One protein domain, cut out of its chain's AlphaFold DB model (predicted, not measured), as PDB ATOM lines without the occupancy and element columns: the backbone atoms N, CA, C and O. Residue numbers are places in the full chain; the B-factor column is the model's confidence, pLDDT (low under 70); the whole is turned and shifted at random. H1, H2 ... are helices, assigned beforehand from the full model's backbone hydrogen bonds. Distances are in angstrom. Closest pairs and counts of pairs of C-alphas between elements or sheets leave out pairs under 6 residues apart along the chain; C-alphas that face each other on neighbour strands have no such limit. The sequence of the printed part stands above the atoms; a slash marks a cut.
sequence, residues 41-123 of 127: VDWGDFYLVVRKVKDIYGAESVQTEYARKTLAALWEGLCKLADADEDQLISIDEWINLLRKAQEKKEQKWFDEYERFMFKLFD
ATOM      1  N   VAL A  41     196.622 161.746 170.382       92.12
ATOM      2  CA  VAL A  41     197.505 160.654 169.968       92.12
ATOM      3  C   VAL A  41     198.412 161.160 168.869       92.12
ATOM      4  O   VAL A  41     197.925 161.679 167.866       92.12
ATOM      5  N   ASP A  42     199.713 160.965 169.047       93.69
ATOM      6  CA  ASP A  42     200.729 161.314 168.062       93.69
ATOM      7  C   ASP A  42     201.676 160.136 167.775       93.69
ATOM      8  O   ASP A  42     201.591 159.045 168.352       93.69
ATOM      9  N   TRP A  43     202.635 160.346 166.871       92.94
ATOM     10  CA  TRP A  43     203.670 159.343 166.605       92.94
ATOM     11  C   TRP A  43     204.492 158.972 167.855       92.94
ATOM     12  O   TRP A  43     204.986 157.845 167.977       92.94
ATOM     13  N   GLY A  44     204.655 159.900 168.795       92.81
ATOM     14  CA  GLY A  44     205.342 159.684 170.061       92.81
ATOM     15  C   GLY A  44     204.721 158.550 170.874       92.81
ATOM     16  O   GLY A  44     205.462 157.713 171.401       92.81
ATOM     17  N   ASP A  45     203.393 158.438 170.910       90.94
ATOM     18  CA  ASP A  45     202.699 157.342 171.597       90.94
ATOM     19  C   ASP A  45     203.032 155.962 171.012       90.94
ATOM     20  O   ASP A  45     203.326 155.000 171.740       90.94
ATOM     21  N   PHE A  46     203.080 155.867 169.685       88.81
ATOM     22  CA  PHE A  46     203.478 154.651 168.971       88.81
ATOM     23  C   PHE A  46     204.962 154.353 169.196       88.81
ATOM     24  O   PHE A  46     205.355 153.210 169.463       88.81
ATOM     25  N   TYR A  47     205.803 155.387 169.187       90.31
ATOM     26  CA  TYR A  47     207.228 155.255 169.463       90.31
ATOM     27  C   TYR A  47     207.506 154.733 170.880       90.31
ATOM     28  O   TYR A  47     208.449 153.962 171.071       90.31
ATOM     29  N   LEU A  48     206.668 155.046 171.875       90.38
ATOM     30  CA  LEU A  48     206.777 154.450 173.212       90.38
ATOM     31  C   LEU A  48     206.595 152.923 173.195       90.38
ATOM     32  O   LEU A  48     207.091 152.240 174.092       90.38
ATOM     33  N   VAL A  49     205.874 152.354 172.221       86.44
ATOM     34  CA  VAL A  49     205.770 150.891 172.050       86.44
ATOM     35  C   VAL A  49     207.081 150.356 171.483       86.44
ATOM     36  O   VAL A  49     207.671 149.454 172.077       86.44
ATOM     37  N   VAL A  50     207.593 150.972 170.410       88.62
ATOM     38  CA  VAL A  50     208.893 150.619 169.805       88.62
ATOM     39  C   VAL A  50     210.005 150.661 170.848       88.62
ATOM     40  O   VAL A  50     210.840 149.762 170.904       88.62
ATOM     41  N   ARG A  51     210.007 151.683 171.710       91.12
ATOM     42  CA  ARG A  51     211.018 151.839 172.757       91.12
ATOM     43  C   ARG A  51     210.972 150.693 173.768       91.12
ATOM     44  O   ARG A  51     212.019 150.169 174.114       91.12
ATOM     45  N   LYS A  52     209.778 150.243 174.172       88.06
ATOM     46  CA  LYS A  52     209.636 149.074 175.058       88.06
ATOM     47  C   LYS A  52     210.104 147.777 174.395       88.06
ATOM     48  O   LYS A  52     210.776 146.986 175.043       88.06
ATOM     49  N   VAL A  53     209.786 147.572 173.114       85.44
ATOM     50  CA  VAL A  53     210.289 146.416 172.347       85.44
ATOM     51  C   VAL A  53     211.819 146.457 172.277       85.44
ATOM     52  O   VAL A  53     212.473 145.460 172.569       85.44
ATOM     53  N   LYS A  54     212.393 147.632 171.996       90.06
ATOM     54  CA  LYS A  54     213.842 147.866 172.011       90.06
ATOM     55  C   LYS A  54     214.475 147.542 173.365       90.06
ATOM     56  O   LYS A  54     215.541 146.934 173.387       90.06
ATOM     57  N   ASP A  55     213.841 147.931 174.468       90.88
ATOM     58  CA  ASP A  55     214.351 147.683 175.822       90.88
ATOM     59  C   ASP A  55     214.355 146.177 176.174       90.88
ATOM     60  O   ASP A  55     215.206 145.736 176.942       90.88
ATOM     61  N   ILE A  56     213.444 145.381 175.595       87.81
ATOM     62  CA  ILE A  56     213.335 143.928 175.830       87.81
ATOM     63  C   ILE A  56     214.261 143.122 174.910       87.81
ATOM     64  O   ILE A  56     214.969 142.232 175.374       87.81
ATOM     65  N   TYR A  57     214.242 143.407 173.605       85.75
ATOM     66  CA  TYR A  57     214.898 142.575 172.586       85.75
ATOM     67  C   TYR A  57     216.231 143.149 172.086       85.75
ATOM     68  O   TYR A  57     216.982 142.445 171.417       85.75
ATOM     69  N   GLY A  58     216.536 144.412 172.392       88.88
ATOM     70  CA  GLY A  58     217.713 145.124 171.896       88.88
ATOM     71  C   GLY A  58     217.440 145.969 170.647       88.88
ATOM     72  O   GLY A  58     216.489 145.745 169.900       88.88
ATOM     73  N   ALA A  59     218.290 146.974 170.420       87.06
ATOM     74  CA  ALA A  59     218.127 147.969 169.350       87.06
ATOM     75  C   ALA A  59     218.167 147.384 167.934       87.06
ATOM     76  O   ALA A  59     217.399 147.821 167.080       87.06
ATOM     77  N   GLU A  60     219.029 146.389 167.733       90.69
ATOM     78  CA  GLU A  60     219.308 145.764 166.436       90.69
ATOM     79  C   GLU A  60     218.570 144.427 166.262       90.69
ATOM     80  O   GLU A  60     218.945 143.601 165.434       90.69
ATOM     81  N   SER A  61     217.547 144.163 167.083       87.44
ATOM     82  CA  SER A  61     216.762 142.938 166.963       87.44
ATOM     83  C   SER A  61     215.756 143.027 165.818       87.44
ATOM     84  O   SER A  61     215.199 144.090 165.524       87.44
ATOM     85  N   VAL A  62     215.461 141.873 165.216       86.56
ATOM     86  CA  VAL A  62     214.425 141.738 164.180       86.56
ATOM     87  C   VAL A  62     213.068 142.218 164.708       86.56
ATOM     88  O   VAL A  62     212.317 142.870 163.988       86.56
ATOM     89  N   GLN A  63     212.778 141.974 165.989       84.50
ATOM     90  CA  GLN A  63     211.558 142.415 166.663       84.50
ATOM     91  C   GLN A  63     211.463 143.944 166.727       84.50
ATOM     92  O   GLN A  63     210.401 144.504 166.460       84.50
ATOM     93  N   THR A  64     212.563 144.636 167.040       87.75
ATOM     94  CA  THR A  64     212.598 146.106 167.091       87.75
ATOM     95  C   THR A  64     212.432 146.718 165.704       87.75
ATOM     96  O   THR A  64     211.710 147.709 165.549       87.75
ATOM     97  N   GLU A  65     213.067 146.139 164.682       88.19
ATOM     98  CA  GLU A  65     212.895 146.581 163.296       88.19
ATOM     99  C   GLU A  65     211.454 146.370 162.814       88.19
ATOM    100  O   GLU A  65     210.844 147.293 162.264       88.19
ATOM    101  N   TYR A  66     210.897 145.184 163.071       85.12
ATOM    102  CA  TYR A  66     209.521 144.838 162.739       85.12
ATOM    103  C   TYR A  66     208.531 145.791 163.416       85.12
ATOM    104  O   TYR A  66     207.747 146.448 162.732       85.12
ATOM    105  N   ALA A  67     208.632 145.959 164.740       85.75
ATOM    106  CA  ALA A  67     207.768 146.857 165.501       85.75
ATOM    107  C   ALA A  67     207.818 148.290 164.957       85.75
ATOM    108  O   ALA A  67     206.773 148.906 164.775       85.75
ATOM    109  N   ARG A  68     209.009 148.815 164.638       89.62
ATOM    110  CA  ARG A  68     209.163 150.164 164.076       89.62
ATOM    111  C   ARG A  68     208.454 150.315 162.732       89.62
ATOM    112  O   ARG A  68     207.691 151.260 162.565       89.62
ATOM    113  N   LYS A  69     208.714 149.408 161.783       88.69
ATOM    114  CA  LYS A  69     208.115 149.459 160.439       88.69
ATOM    115  C   LYS A  69     206.599 149.335 160.511       88.69
ATOM    116  O   LYS A  69     205.890 150.086 159.848       88.69
ATOM    117  N   THR A  70     206.102 148.406 161.322       83.06
ATOM    118  CA  THR A  70     204.667 148.146 161.388       83.06
ATOM    119  C   THR A  70     203.915 149.225 162.157       83.06
ATOM    120  O   THR A  70     202.865 149.646 161.687       83.06
ATOM    121  N   LEU A  71     204.454 149.743 163.268       86.38
ATOM    122  CA  LEU A  71     203.830 150.861 163.984       86.38
ATOM    123  C   LEU A  71     203.818 152.140 163.144       86.38
ATOM    124  O   LEU A  71     202.832 152.861 163.206       86.38
ATOM    125  N   ALA A  72     204.853 152.397 162.337       90.19
ATOM    126  CA  ALA A  72     204.867 153.529 161.406       90.19
ATOM    127  C   ALA A  72     203.769 153.401 160.342       90.19
ATOM    128  O   ALA A  72     202.981 154.323 160.161       90.19
ATOM    129  N   ALA A  73     203.656 152.234 159.700       86.00
ATOM    130  CA  ALA A  73     202.594 151.980 158.727       86.00
ATOM    131  C   ALA A  73     201.192 152.060 159.357       86.00
ATOM    132  O   ALA A  73     200.258 152.554 158.728       86.00
ATOM    133  N   LEU A  74     201.051 151.592 160.603       84.94
ATOM    134  CA  LEU A  74     199.815 151.696 161.367       84.94
ATOM    135  C   LEU A  74     199.479 153.167 161.644       84.94
ATOM    136  O   LEU A  74     198.381 153.595 161.322       84.94
ATOM    137  N   TRP A  75     200.420 153.951 162.167       89.81
ATOM    138  CA  TRP A  75     200.231 155.384 162.402       89.81
ATOM    139  C   TRP A  75     199.809 156.121 161.125       89.81
ATOM    140  O   TRP A  75     198.779 156.786 161.113       89.81
ATOM    141  N   GLU A  76     200.524 155.915 160.017       89.44
ATOM    142  CA  GLU A  76     200.171 156.512 158.725       89.44
ATOM    143  C   GLU A  76     198.773 156.101 158.241       89.44
ATOM    144  O   GLU A  76     198.046 156.911 157.662       89.44
ATOM    145  N   GLY A  77     198.396 154.834 158.435       86.19
ATOM    146  CA  GLY A  77     197.062 154.338 158.111       86.19
ATOM    147  C   GLY A  77     195.983 154.981 158.981       86.19
ATOM    148  O   GLY A  77     194.935 155.357 158.462       86.19
ATOM    149  N   LEU A  78     196.264 155.164 160.272       86.81
ATOM    150  CA  LEU A  78     195.347 155.792 161.212       86.81
ATOM    151  C   LEU A  78     195.145 157.276 160.885       86.81
ATOM    152  O   LEU A  78     193.995 157.697 160.802       86.81
ATOM    153  N   CYS A  79     196.215 158.037 160.617       90.69
ATOM    154  CA  CYS A  79     196.103 159.437 160.192       90.69
ATOM    155  C   CYS A  79     195.200 159.562 158.963       90.69
ATOM    156  O   CYS A  79     194.213 160.281 158.988       90.69
ATOM    157  N   LYS A  80     195.439 158.761 157.916       88.88
ATOM    158  CA  LYS A  80     194.618 158.797 156.688       88.88
ATOM    159  C   LYS A  80     193.120 158.573 156.923       88.88
ATOM    160  O   LYS A  80     192.317 158.916 156.059       88.88
ATOM    161  N   LEU A  81     192.750 157.925 158.026       87.00
ATOM    162  CA  LEU A  81     191.367 157.590 158.349       87.00
ATOM    163  C   LEU A  81     190.734 158.544 159.367       87.00
ATOM    164  O   LEU A  81     189.518 158.746 159.315       87.00
ATOM    165  N   ALA A  82     191.526 159.063 160.304       88.31
ATOM    166  CA  ALA A  82     191.043 159.752 161.496       88.31
ATOM    167  C   ALA A  82     191.503 161.209 161.614       88.31
ATOM    168  O   ALA A  82     190.697 162.006 162.072       88.31
ATOM    169  N   ASP A  83     192.730 161.532 161.192       91.25
ATOM    170  CA  ASP A  83     193.323 162.881 161.229       91.25
ATOM    171  C   ASP A  83     192.654 163.734 160.140       91.25
ATOM    172  O   ASP A  83     192.995 163.664 158.957       91.25
ATOM    173  N   ALA A  84     191.573 164.413 160.519       89.00
ATOM    174  CA  ALA A  84     190.666 165.079 159.593       89.00
ATOM    175  C   ALA A  84     191.095 166.516 159.288       89.00
ATOM    176  O   ALA A  84     190.685 167.057 158.256       89.00
ATOM    177  N   ASP A  85     191.863 167.133 160.185       92.06
ATOM    178  CA  ASP A  85     192.436 168.466 160.010       92.06
ATOM    179  C   ASP A  85     193.911 168.451 159.566       92.06
ATOM    180  O   ASP A  85     194.460 169.516 159.270       92.06
ATOM    181  N   GLU A  86     194.490 167.259 159.378       92.12
ATOM    182  CA  GLU A  86     195.836 167.010 158.851       92.12
ATOM    183  C   GLU A  86     196.948 167.604 159.734       92.12
ATOM    184  O   GLU A  86     198.021 167.977 159.242       92.12
ATOM    185  N   ASP A  87     196.714 167.696 161.046       93.31
ATOM    186  CA  ASP A  87     197.651 168.282 162.007       93.31
ATOM    187  C   ASP A  87     198.651 167.266 162.598       93.31
ATOM    188  O   ASP A  87     199.568 167.651 163.334       93.31
ATOM    189  N   GLN A  88     198.547 165.990 162.197       93.06
ATOM    190  CA  GLN A  88     199.333 164.862 162.716       93.06
ATOM    191  C   GLN A  88     199.088 164.563 164.200       93.06
ATOM    192  O   GLN A  88     199.922 163.930 164.858       93.06
ATOM    193  N   LEU A  89     197.937 164.972 164.713       93.06
ATOM    194  CA  LEU A  89     197.414 164.650 166.024       93.06
ATOM    195  C   LEU A  89     196.037 164.023 165.821       93.06
ATOM    196  O   LEU A  89     195.294 164.347 164.909       93.06
ATOM    197  N   ILE A  90     195.696 163.057 166.664       93.19
ATOM    198  CA  ILE A  90     194.360 162.464 166.635       93.19
ATOM    199  C   ILE A  90     193.693 162.782 167.951       93.19
ATOM    200  O   ILE A  90     194.078 162.280 169.011       93.19
ATOM    201  N   SER A  91     192.677 163.625 167.874       94.19
ATOM    202  CA  SER A  91     191.829 163.971 169.002       94.19
ATOM    203  C   SER A  91     190.840 162.849 169.335       94.19
ATOM    204  O   SER A  91     190.503 161.985 168.518       94.19
ATOM    205  N   ILE A  92     190.298 162.888 170.555       93.12
ATOM    206  CA  ILE A  92     189.225 161.973 170.959       93.12
ATOM    207  C   ILE A  92     187.969 162.124 170.081       93.12
ATOM    208  O   ILE A  92     187.277 161.142 169.811       93.12
ATOM    209  N   ASP A  93     187.694 163.337 169.594       93.75
ATOM    210  CA  ASP A  93     186.541 163.622 168.741       93.75
ATOM    211  C   ASP A  93     186.704 162.955 167.364       93.75
ATOM    212  O   ASP A  93     185.768 162.342 166.844       93.75
ATOM    213  N   GLU A  94     187.897 163.021 166.776       94.06
ATOM    214  CA  GLU A  94     188.241 162.347 165.519       94.06
ATOM    215  C   GLU A  94     188.199 160.829 165.644       94.06
ATOM    216  O   GLU A  94     187.615 160.143 164.801       94.06
ATOM    217  N   TRP A  95     188.732 160.305 166.746       92.88
ATOM    218  CA  TRP A  95     188.677 158.886 167.071       92.88
ATOM    219  C   TRP A  95     187.237 158.359 167.168       92.88
ATOM    220  O   TRP A  95     186.896 157.329 166.577       92.88
ATOM    221  N   ILE A  96     186.358 159.072 167.877       93.31
ATOM    222  CA  ILE A  96     184.938 158.702 167.984       93.31
ATOM    223  C   ILE A  96     184.258 158.788 166.612       93.31
ATOM    224  O   ILE A  96     183.489 157.897 166.244       93.31
ATOM    225  N   ASN A  97     184.566 159.817 165.820       92.62
ATOM    226  CA  ASN A  97     184.027 159.969 164.471       92.62
ATOM    227  C   ASN A  97     184.461 158.842 163.522       92.62
ATOM    228  O   ASN A  97     183.637 158.371 162.735       92.62
ATOM    229  N   LEU A  98     185.718 158.393 163.600       90.88
ATOM    230  CA  LEU A  98     186.217 157.224 162.872       90.88
ATOM    231  C   LEU A  98     185.367 155.989 163.192       90.88
ATOM    232  O   LEU A  98     184.853 155.327 162.287       90.88
ATOM    233  N   LEU A  99     185.198 155.695 164.483       90.75
ATOM    234  CA  LEU A  99     184.478 154.517 164.966       90.75
ATOM    235  C   LEU A  99     182.993 154.549 164.607       90.75
ATOM    236  O   LEU A  99     182.443 153.541 164.160       90.75
ATOM    237  N   ARG A 100     182.365 155.721 164.724       91.06
ATOM    238  CA  ARG A 100     180.984 155.939 164.290       91.06
ATOM    239  C   ARG A 100     180.812 155.641 162.798       91.06
ATOM    240  O   ARG A 100     179.956 154.838 162.432       91.06
ATOM    241  N   LYS A 101     181.669 156.207 161.937       88.25
ATOM    242  CA  LYS A 101     181.637 155.966 160.480       88.25
ATOM    243  C   LYS A 101     181.866 154.491 160.136       88.25
ATOM    244  O   LYS A 101     181.194 153.953 159.258       88.25
ATOM    245  N   ALA A 102     182.797 153.831 160.828       85.31
ATOM    246  CA  ALA A 102     183.070 152.408 160.640       85.31
ATOM    247  C   ALA A 102     181.844 151.543 160.976       85.31
ATOM    248  O   ALA A 102     181.523 150.603 160.244       85.31
ATOM    249  N   GLN A 103     181.112 151.894 162.037       83.19
ATOM    250  CA  GLN A 103     179.893 151.200 162.445       83.19
ATOM    251  C   GLN A 103     178.753 151.375 161.429       83.19
ATOM    252  O   GLN A 103     178.080 150.399 161.094       83.19
ATOM    253  N   GLU A 104     178.572 152.584 160.891       83.50
ATOM    254  CA  GLU A 104     177.572 152.880 159.852       83.50
ATOM    255  C   GLU A 104     177.848 152.126 158.545       83.50
ATOM    256  O   GLU A 104     176.945 151.532 157.951       83.50
ATOM    257  N   LYS A 105     179.110 152.121 158.103       80.56
ATOM    258  CA  LYS A 105     179.530 151.499 156.839       80.56
ATOM    259  C   LYS A 105     179.775 149.994 156.937       80.56
ATOM    260  O   LYS A 105     180.007 149.361 155.909       80.56
ATOM    261  N   LYS A 106     179.737 149.418 158.147       76.31
ATOM    262  CA  LYS A 106     180.227 148.056 158.442       76.31
ATOM    263  C   LYS A 106     181.660 147.841 157.931       76.31
ATOM    264  O   LYS A 106     182.009 146.763 157.454       76.31
ATOM    265  N   GLU A 107     182.478 148.886 157.996       69.50
ATOM    266  CA  GLU A 107     183.833 148.901 157.454       69.50
ATOM    267  C   GLU A 107     184.822 148.446 158.534       69.50
ATOM    268  O   GLU A 107     185.062 149.152 159.507       69.50
ATOM    269  N   GLN A 108     185.364 147.234 158.377       68.88
ATOM    270  CA  GLN A 108     186.231 146.593 159.380       68.88
ATOM    271  C   GLN A 108     187.712 146.562 158.998       68.88
ATOM    272  O   GLN A 108     188.545 146.256 159.839       68.88
ATOM    273  N   LYS A 109     188.069 146.929 157.761       73.69
ATOM    274  CA  LYS A 109     189.402 146.654 157.202       73.69
ATOM    275  C   LYS A 109     190.555 147.194 158.058       73.69
ATOM    276  O   LYS A 109     191.518 146.479 158.307       73.69
ATOM    277  N   TRP A 110     190.439 148.431 158.531       72.00
ATOM    278  CA  TRP A 110     191.429 149.033 159.426       72.00
ATOM    279  C   TRP A 110     191.525 148.306 160.777       72.00
ATOM    280  O   TRP A 110     192.623 148.064 161.277       72.00
ATOM    281  N   PHE A 111     190.386 147.913 161.356       74.81
ATOM    282  CA  PHE A 111     190.359 147.150 162.605       74.81
ATOM    283  C   PHE A 111     190.971 145.761 162.431       74.81
ATOM    284  O   PHE A 111     191.731 145.343 163.297       74.81
ATOM    285  N   ASP A 112     190.729 145.096 161.300       76.94
ATOM    286  CA  ASP A 112     191.342 143.806 160.972       76.94
ATOM    287  C   ASP A 112     192.869 143.929 160.839       76.94
ATOM    288  O   ASP A 112     193.620 143.048 161.261       76.94
ATOM    289  N   GLU A 113     193.354 145.022 160.242       72.62
ATOM    290  CA  GLU A 113     194.785 145.316 160.114       72.62
ATOM    291  C   GLU A 113     195.425 145.598 161.482       72.62
ATOM    292  O   GLU A 113     196.478 145.029 161.791       72.62
ATOM    293  N   TYR A 114     194.762 146.386 162.335       74.88
ATOM    294  CA  TYR A 114     195.190 146.637 163.714       74.88
ATOM    295  C   TYR A 114     195.177 145.368 164.581       74.88
ATOM    296  O   TYR A 114     196.136 145.104 165.305       74.88
ATOM    297  N   GLU A 115     194.129 144.545 164.494       79.81
ATOM    298  CA  GLU A 115     194.018 143.281 165.229       79.81
ATOM    299  C   GLU A 115     195.140 142.318 164.832       79.81
ATOM    300  O   GLU A 115     195.861 141.812 165.696       79.81
ATOM    301  N   ARG A 116     195.347 142.111 163.525       76.88
ATOM    302  CA  ARG A 116     196.445 141.276 163.010       76.88
ATOM    303  C   ARG A 116     197.804 141.800 163.451       76.88
ATOM    304  O   ARG A 116     198.698 140.997 163.720       76.88
ATOM    305  N   PHE A 117     197.973 143.119 163.510       70.31
ATOM    306  CA  PHE A 117     199.190 143.737 164.019       70.31
ATOM    307  C   PHE A 117     199.411 143.408 165.496       70.31
ATOM    308  O   PHE A 117     200.469 142.884 165.842       70.31
ATOM    309  N   MET A 118     198.422 143.676 166.350       71.19
ATOM    310  CA  MET A 118     198.521 143.401 167.783       71.19
ATOM    311  C   MET A 118     198.788 141.918 168.029       71.19
ATOM    312  O   MET A 118     199.670 141.576 168.812       71.19
ATOM    313  N   PHE A 119     198.111 141.037 167.293       77.06
ATOM    314  CA  PHE A 119     198.351 139.602 167.357       77.06
ATOM    315  C   PHE A 119     199.808 139.251 167.029       77.06
ATOM    316  O   PHE A 119     200.470 138.620 167.843       77.06
ATOM    317  N   LYS A 120     200.353 139.721 165.898       68.31
ATOM    318  CA  LYS A 120     201.748 139.445 165.506       68.31
ATOM    319  C   LYS A 120     202.787 140.075 166.432       68.31
ATOM    320  O   LYS A 120     203.867 139.523 166.589       68.31
ATOM    321  N   LEU A 121     202.489 141.233 167.020       65.06
ATOM    322  CA  LEU A 121     203.390 141.891 167.964       65.06
ATOM    323  C   LEU A 121     203.533 141.085 169.264       65.06
ATOM    324  O   LEU A 121     204.621 141.039 169.833       65.06
ATOM    325  N   PHE A 122     202.443 140.477 169.742       65.06
ATOM    326  CA  PHE A 122     202.430 139.707 170.989       65.06
ATOM    327  C   PHE A 122     202.646 138.202 170.795       65.06
ATOM    328  O   PHE A 122     203.016 137.521 171.754       65.06
ATOM    329  N   ASP A 123     202.468 137.681 169.582       71.25
ATOM    330  CA  ASP A 123     202.789 136.300 169.230       71.25
ATOM    331  C   ASP A 123     204.294 136.124 168.994       71.25
ATOM    332  O   ASP A 123     204.798 136.025 167.876       71.25
TER     333      ASP A 123
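Overview. This is residues 41 to 123 of the 127 residues of the protein "EF-hand domain-containing protein" of Ancylostoma duodenale (UniProt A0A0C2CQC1). The long helix H2 has H1 folded back beside it as a hairpin and H4 loosely beside it on another side, while H3 makes a corner at the last residues of H2. The printed part has 83 residues with four named helices, H1 to H4 in chain order, and no named strand: all helix. It is only just compact, close to loose, with a radius of gyration of the C-alphas of 14.0 A, and elongated, 41 by 26 by 15 A.

Along the chain. H2, residues 62 to 82, is 29.6 A long. H1 is residues 43 to 57, from C-alpha 43 at (203.670, 159.343, 166.605); H3 is residues 92 to 105; H4 is residues 109 to 122, ending at C-alpha 122 at (202.430, 139.707, 170.989).

Arrangement. H2, the hub, touches H1 at a shallow tilt of 16 degrees, opposite ways; their closest C-alphas, Lys 54 and Thr 64, are 5.4 A apart. H2 touches H4 at a shallow tilt of 21 degrees, opposite ways, closest at the C-alphas of Ala 67 and Leu 121, 7.1 A. With residues 81 to 82 alone H2 touches residues 94 to 98 of H3, about perpendicular at 79 degrees; the closest C-alphas, Ala 82 and Glu 94, are 5.5 A apart. H1 is apart from H3 and H4, and H3 from H4. Every O i to N i+4 pair is within hydrogen-bond range in H2, H3 and H4, and 10 of 11 in H1.

Size, cuts and confidence. The C-alphas of Glu 60 and Glu 104, the two farthest apart, are 42.8 A apart. The printed part has no cut, and no link is long. pLDDT is under 70 at residues 107 to 108 and 120 to 122.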